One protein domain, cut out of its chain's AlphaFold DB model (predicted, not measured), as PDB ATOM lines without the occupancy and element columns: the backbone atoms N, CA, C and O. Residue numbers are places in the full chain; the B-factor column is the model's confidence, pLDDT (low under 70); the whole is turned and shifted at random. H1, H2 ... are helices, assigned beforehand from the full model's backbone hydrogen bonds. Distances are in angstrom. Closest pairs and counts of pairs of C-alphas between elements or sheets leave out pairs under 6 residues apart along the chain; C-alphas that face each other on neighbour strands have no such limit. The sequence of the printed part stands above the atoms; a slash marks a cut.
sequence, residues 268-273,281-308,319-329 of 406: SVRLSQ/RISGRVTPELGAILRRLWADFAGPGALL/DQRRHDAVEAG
ATOM      1  N   SER A 268     117.455 153.465  80.907       93.31
ATOM      2  CA  SER A 268     118.047 153.555  79.579       93.31
ATOM      3  C   SER A 268     119.486 153.077  79.613       93.31
ATOM      4  O   SER A 268     120.216 153.354  80.558       93.31
ATOM      5  N   VAL A 269     119.892 152.389  78.551       95.44
ATOM      6  CA  VAL A 269     121.286 152.081  78.234       95.44
ATOM      7  C   VAL A 269     121.435 152.325  76.740       95.44
ATOM      8  O   VAL A 269     120.601 151.888  75.946       95.44
ATOM      9  N   ARG A 270     122.443 153.102  76.360       93.12
ATOM     10  CA  ARG A 270     122.752 153.482  74.983       93.12
ATOM     11  C   ARG A 270     124.226 153.227  74.738       93.12
ATOM     12  O   ARG A 270     125.048 153.584  75.579       93.12
ATOM     13  N   LEU A 271     124.529 152.676  73.573       95.00
ATOM     14  CA  LEU A 271     125.879 152.560  73.045       95.00
ATOM     15  C   LEU A 271     126.015 153.568  71.900       95.00
ATOM     16  O   LEU A 271     125.133 153.631  71.037       95.00
ATOM     17  N   SER A 272     127.041 154.419  71.938       91.62
ATOM     18  CA  SER A 272     127.323 155.351  70.845       91.62
ATOM     19  C   SER A 272     127.827 154.607  69.609       91.62
ATOM     20  O   SER A 272     128.137 153.419  69.665       91.62
ATOM     21  N   GLN A 273     127.906 155.315  68.480       91.19
ATOM     22  CA  GLN A 273     128.734 154.835  67.377       91.19
ATOM     23  C   GLN A 273     130.205 154.801  67.829       91.19
ATOM     24  O   GLN A 273     130.551 155.587  68.720       91.19
ATOM     25  N   ARG A 281     131.118 154.590  73.437       94.19
ATOM     26  CA  ARG A 281     130.682 155.059  74.751       94.19
ATOM     27  C   ARG A 281     129.357 154.419  75.148       94.19
ATOM     28  O   ARG A 281     128.333 154.621  74.492       94.19
ATOM     29  N   ILE A 282     129.341 153.743  76.293       94.25
ATOM     30  CA  ILE A 282     128.109 153.328  76.970       94.25
ATOM     31  C   ILE A 282     127.599 154.446  77.898       94.25
ATOM     32  O   ILE A 282     128.365 155.087  78.615       94.25
ATOM     33  N   SER A 283     126.297 154.737  77.869       93.75
ATOM     34  CA  SER A 283     125.675 155.768  78.717       93.75
ATOM     35  C   SER A 283     124.207 155.467  79.018       93.75
ATOM     36  O   SER A 283     123.532 154.793  78.242       93.75
ATOM     37  N   GLY A 284     123.678 155.987  80.128       92.88
ATOM     38  CA  GLY A 284     122.260 155.850  80.466       92.88
ATOM     39  C   GLY A 284     121.971 155.891  81.965       92.88
ATOM     40  O   GLY A 284     122.868 156.129  82.771       92.88
ATOM     41  N   ARG A 285     120.704 155.676  82.334       92.88
ATOM     42  CA  ARG A 285     120.250 155.560  83.730       92.88
ATOM     43  C   ARG A 285     119.867 154.108  84.011       92.88
ATOM     44  O   ARG A 285     118.919 153.599  83.415       92.88
ATOM     45  N   VAL A 286     120.593 153.454  84.915       93.88
ATOM     46  CA  VAL A 286     120.332 152.065  85.326       93.88
ATOM     47  C   VAL A 286     119.383 152.013  86.524       93.88
ATOM     48  O   VAL A 286     119.364 152.927  87.348       93.88
ATOM     49  N   THR A 287     118.588 150.946  86.625       94.19
ATOM     50  CA  THR A 287     117.744 150.700  87.803       94.19
ATOM     51  C   THR A 287     118.608 150.325  89.015       94.19
ATOM     52  O   THR A 287     119.740 149.864  88.830       94.19
ATOM     53  N   PRO A 288     118.107 150.478  90.257       91.75
ATOM     54  CA  PRO A 288     118.821 150.010  91.447       91.75
ATOM     55  C   PRO A 288     119.198 148.526  91.369       91.75
ATOM     56  O   PRO A 288     120.310 148.165  91.746       91.75
ATOM     57  N   GLU A 289     118.311 147.699  90.805       92.38
ATOM     58  CA  GLU A 289     118.527 146.269  90.561       92.38
ATOM     59  C   GLU A 289     119.707 146.014  89.611       92.38
ATOM     60  O   GLU A 289     120.671 145.353  89.995       92.38
ATOM     61  N   LEU A 290     119.705 146.608  88.408       94.50
ATOM     62  CA  LEU A 290     120.824 146.469  87.467       94.50
ATOM     63  C   LEU A 290     122.122 147.039  88.056       94.50
ATOM     64  O   LEU A 290     123.191 146.456  87.891       94.50
ATOM     65  N   GLY A 291     122.039 148.152  88.787       95.00
ATOM     66  CA  GLY A 291     123.181 148.729  89.486       95.00
ATOM     67  C   GLY A 291     123.760 147.801  90.557       95.00
ATOM     68  O   GLY A 291     124.978 147.739  90.707       95.00
ATOM     69  N   ALA A 292     122.920 147.065  91.290       96.25
ATOM     70  CA  ALA A 292     123.370 146.074  92.265       96.25
ATOM     71  C   ALA A 292     124.049 144.881  91.581       96.25
ATOM     72  O   ALA A 292     125.113 144.460  92.032       96.25
ATOM     73  N   ILE A 293     123.492 144.399  90.463       95.38
ATOM     74  CA  ILE A 293     124.095 143.331  89.649       95.38
ATOM     75  C   ILE A 293     125.478 143.755  89.137       95.38
ATOM     76  O   ILE A 293     126.436 143.006  89.300       95.38
ATOM     77  N   LEU A 294     125.608 144.965  88.582       95.31
ATOM     78  CA  LEU A 294     126.892 145.486  88.092       95.31
ATOM     79  C   LEU A 294     127.916 145.667  89.218       95.31
ATOM     80  O   LEU A 294     129.067 145.267  89.072       95.31
ATOM     81  N   ARG A 295     127.507 146.226  90.367       96.12
ATOM     82  CA  ARG A 295     128.399 146.369  91.531       96.12
ATOM     83  C   ARG A 295     128.885 145.022  92.047       96.12
ATOM     84  O   ARG A 295     130.056 144.907  92.387       96.12
ATOM     85  N   ARG A 296     128.006 144.018  92.082       96.38
ATOM     86  CA  ARG A 296     128.373 142.651  92.453       96.38
ATOM     87  C   ARG A 296     129.351 142.045  91.446       96.38
ATOM     88  O   ARG A 296     130.388 141.555  91.857       96.38
ATOM     89  N   LEU A 297     129.066 142.152  90.147       95.31
ATOM     90  CA  LEU A 297     129.962 141.683  89.087       95.31
ATOM     91  C   LEU A 297     131.373 142.269  89.241       95.31
ATOM     92  O   LEU A 297     132.358 141.544  89.173       95.31
ATOM     93  N   TRP A 298     131.480 143.574  89.488       96.81
ATOM     94  CA  TRP A 298     132.774 144.217  89.704       96.81
ATOM     95  C   TRP A 298     133.442 143.809  91.017       96.81
ATOM     96  O   TRP A 298     134.660 143.678  91.047       96.81
ATOM     97  N   ALA A 299     132.679 143.591  92.088       94.50
ATOM     98  CA  ALA A 299     133.232 143.090  93.343       94.50
ATOM     99  C   ALA A 299     133.823 141.680  93.182       94.50
ATOM    100  O   ALA A 299     134.893 141.407  93.719       94.50
ATOM    101  N   ASP A 300     133.154 140.824  92.407       93.19
ATOM    102  CA  ASP A 300     133.539 139.426  92.223       93.19
ATOM    103  C   ASP A 300     134.685 139.269  91.195       93.19
ATOM    104  O   ASP A 300     135.556 138.419  91.373       93.19
ATOM    105  N   PHE A 301     134.716 140.091  90.133       93.56
ATOM    106  CA  PHE A 301     135.584 139.860  88.963       93.56
ATOM    107  C   PHE A 301     136.500 141.025  88.555       93.56
ATOM    108  O   PHE A 301     137.333 140.835  87.674       93.56
ATOM    109  N   ALA A 302     136.394 142.214  89.162       93.94
ATOM    110  CA  ALA A 302     137.237 143.374  88.816       93.94
ATOM    111  C   ALA A 302     138.330 143.686  89.864       93.94
ATOM    112  O   ALA A 302     138.847 144.806  89.919       93.94
ATOM    113  N   GLY A 303     138.670 142.715  90.720       91.94
ATOM    114  CA  GLY A 303     139.774 142.825  91.680       91.94
ATOM    115  C   GLY A 303     141.164 142.796  91.014       91.94
ATOM    116  O   GLY A 303     141.280 142.384  89.860       91.94
ATOM    117  N   PRO A 304     142.238 143.218  91.712       89.31
ATOM    118  CA  PRO A 304     143.608 143.075  91.207       89.31
ATOM    119  C   PRO A 304     143.953 141.603  90.940       89.31
ATOM    120  O   PRO A 304     143.690 140.747  91.783       89.31
ATOM    121  N   GLY A 305     144.524 141.309  89.774       87.19
ATOM    122  CA  GLY A 305     144.854 139.954  89.324       87.19
ATOM    123  C   GLY A 305     143.650 139.132  88.844       87.19
ATOM    124  O   GLY A 305     143.829 138.009  88.376       87.19
ATOM    125  N   ALA A 306     142.419 139.652  88.939       87.94
ATOM    126  CA  ALA A 306     141.225 138.943  88.481       87.94
ATOM    127  C   ALA A 306     141.178 138.884  86.947       87.94
ATOM    128  O   ALA A 306     141.534 139.850  86.276       87.94
ATOM    129  N   LEU A 307     140.716 137.764  86.382       88.62
ATOM    130  CA  LEU A 307     140.702 137.514  84.929       88.62
ATOM    131  C   LEU A 307     142.099 137.513  84.273       88.62
ATOM    132  O   LEU A 307     142.205 137.666  83.060       88.62
ATOM    133  N   LEU A 308     143.162 137.306  85.059       90.19
ATOM    134  CA  LEU A 308     144.520 137.071  84.568       90.19
ATOM    135  C   LEU A 308     144.997 135.652  84.924       90.19
ATOM    136  O   LEU A 308     144.485 135.040  85.869       90.19
ATOM    137  N   ASP A 319     139.128 150.897  86.196       96.06
ATOM    138  CA  ASP A 319     138.084 150.980  85.173       96.06
ATOM    139  C   ASP A 319     138.301 149.984  84.024       96.06
ATOM    140  O   ASP A 319     137.324 149.413  83.543       96.06
ATOM    141  N   GLN A 320     139.552 149.687  83.651       95.69
ATOM    142  CA  GLN A 320     139.865 148.594  82.718       95.69
ATOM    143  C   GLN A 320     139.446 147.235  83.294       95.69
ATOM    144  O   GLN A 320     138.746 146.479  82.635       95.69
ATOM    145  N   ARG A 321     139.736 146.960  84.573       96.44
ATOM    146  CA  ARG A 321     139.281 145.718  85.231       96.44
ATOM    147  C   ARG A 321     137.756 145.598  85.259       96.44
ATOM    148  O   ARG A 321     137.204 144.517  85.067       96.44
ATOM    149  N   ARG A 322     137.050 146.712  85.487       96.50
ATOM    150  CA  ARG A 322     135.578 146.759  85.431       96.50
ATOM    151  C   ARG A 322     135.041 146.519  84.024       96.50
ATOM    152  O   ARG A 322     133.984 145.901  83.904       96.50
ATOM    153  N   HIS A 323     135.727 147.023  82.999       95.94
ATOM    154  CA  HIS A 323     135.404 146.754  81.601       95.94
ATOM    155  C   HIS A 323     135.532 145.256  81.306       95.94
ATOM    156  O   HIS A 323     134.544 144.642  80.910       95.94
ATOM    157  N   ASP A 324     136.682 144.658  81.618       95.19
ATOM    158  CA  ASP A 324     136.958 143.237  81.380       95.19
ATOM    159  C   ASP A 324     135.970 142.332  82.133       95.19
ATOM    160  O   ASP A 324     135.486 141.340  81.596       95.19
ATOM    161  N   ALA A 325     135.593 142.699  83.363       95.50
ATOM    162  CA  ALA A 325     134.571 141.988  84.130       95.50
ATOM    163  C   ALA A 325     133.183 142.034  83.467       95.50
ATOM    164  O   ALA A 325     132.449 141.043  83.489       95.50
ATOM    165  N   VAL A 326     132.813 143.173  82.871       94.94
ATOM    166  CA  VAL A 326     131.563 143.306  82.103       94.94
ATOM    167  C   VAL A 326     131.633 142.489  80.820       94.94
ATOM    168  O   VAL A 326     130.682 141.771  80.518       94.94
ATOM    169  N   GLU A 327     132.750 142.558  80.100       94.56
ATOM    170  CA  GLU A 327     132.983 141.778  78.889       94.56
ATOM    171  C   GLU A 327     132.902 140.277  79.172       94.56
ATOM    172  O   GLU A 327     132.075 139.597  78.571       94.56
ATOM    173  N   ALA A 328     133.653 139.773  80.155       92.81
ATOM    174  CA  ALA A 328     133.645 138.368  80.553       92.81
ATOM    175  C   ALA A 328     132.252 137.903  81.009       92.81
ATOM    176  O   ALA A 328     131.789 136.832  80.611       92.81
ATOM    177  N   GLY A 329     131.544 138.718  81.799       91.75
ATOM    178  CA  GLY A 329     130.191 138.401  82.261       91.75
ATOM    179  C   GLY A 329     129.167 138.302  81.124       91.75
ATOM    180  O   GLY A 329     128.292 137.432  81.149       91.75
TER     181      GLY A 329
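AT A GLANCE: This is residues 268 to 273, 281 to 308 and 319 to 329 of the 406 residues of the protein "DUF222 domain-containing protein" of Corynebacterium xerosis (UniProt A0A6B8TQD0). Two helices at about a right angle make the main picture: the longer one, H1, runs along one side, and H2 crosses over its last part. Beyond the other end of H1, residues 270 to 271 and 282 to 283 lie side by side as a short antiparallel pairing, and the first part of H1, residues 288 to 293, sticks out free. The printed part has 45 residues, with two named helices, H1 then H2, no named strand, and the class all helix. It is only just loose, close to compact, with a radius of gyration of the C-alphas of 11.4 A, and only just flat, spanning 31 by 26 by 14 A.

HOW THE PARTS SIT: Residues 270 to 271 pair with residues 282 to 283, antiparallel, in stretches too short to be named strands. H1, residues 288 to 301, touches H2, residues 319 to 329, with 10 pairs of C-alphas within 8 A. Their closest C-alphas, those of Phe 301 and Ala 325, are 5.4 A apart. The two helices stand about perpendicular, at 80 degrees, with their centres 11.4 A apart. Residues 288 to 293, which belong to H1, stand free. In H1 and H2 every O i to N i+4 pair is within hydrogen-bond range.

IN THESE COORDINATES: The printed part begins at Ser 268, C-alpha (118.047, 153.555, 79.579). H1 runs 19.8 A from C-alpha 288 at (118.821, 150.010, 91.447) to C-alpha 301. H2 runs 15.1 A from C-alpha 319 to C-alpha 329 at (130.191, 138.401, 82.261).

THE WHOLE: The C-alphas farthest apart, those of Ser 268 and Gly 305, are 31.6 A apart. Residues 274 to 280 are not printed, and C-alphas 273 and 281 are 7.6 A apart across that cut. The link from H1 to H2 is across a second cut, where residues 309 to 318 are not printed and C-alphas 308 and 319 are 15.3 A apart. The mean pLDDT of the printed part is 93.7, and no printed residue is under 70.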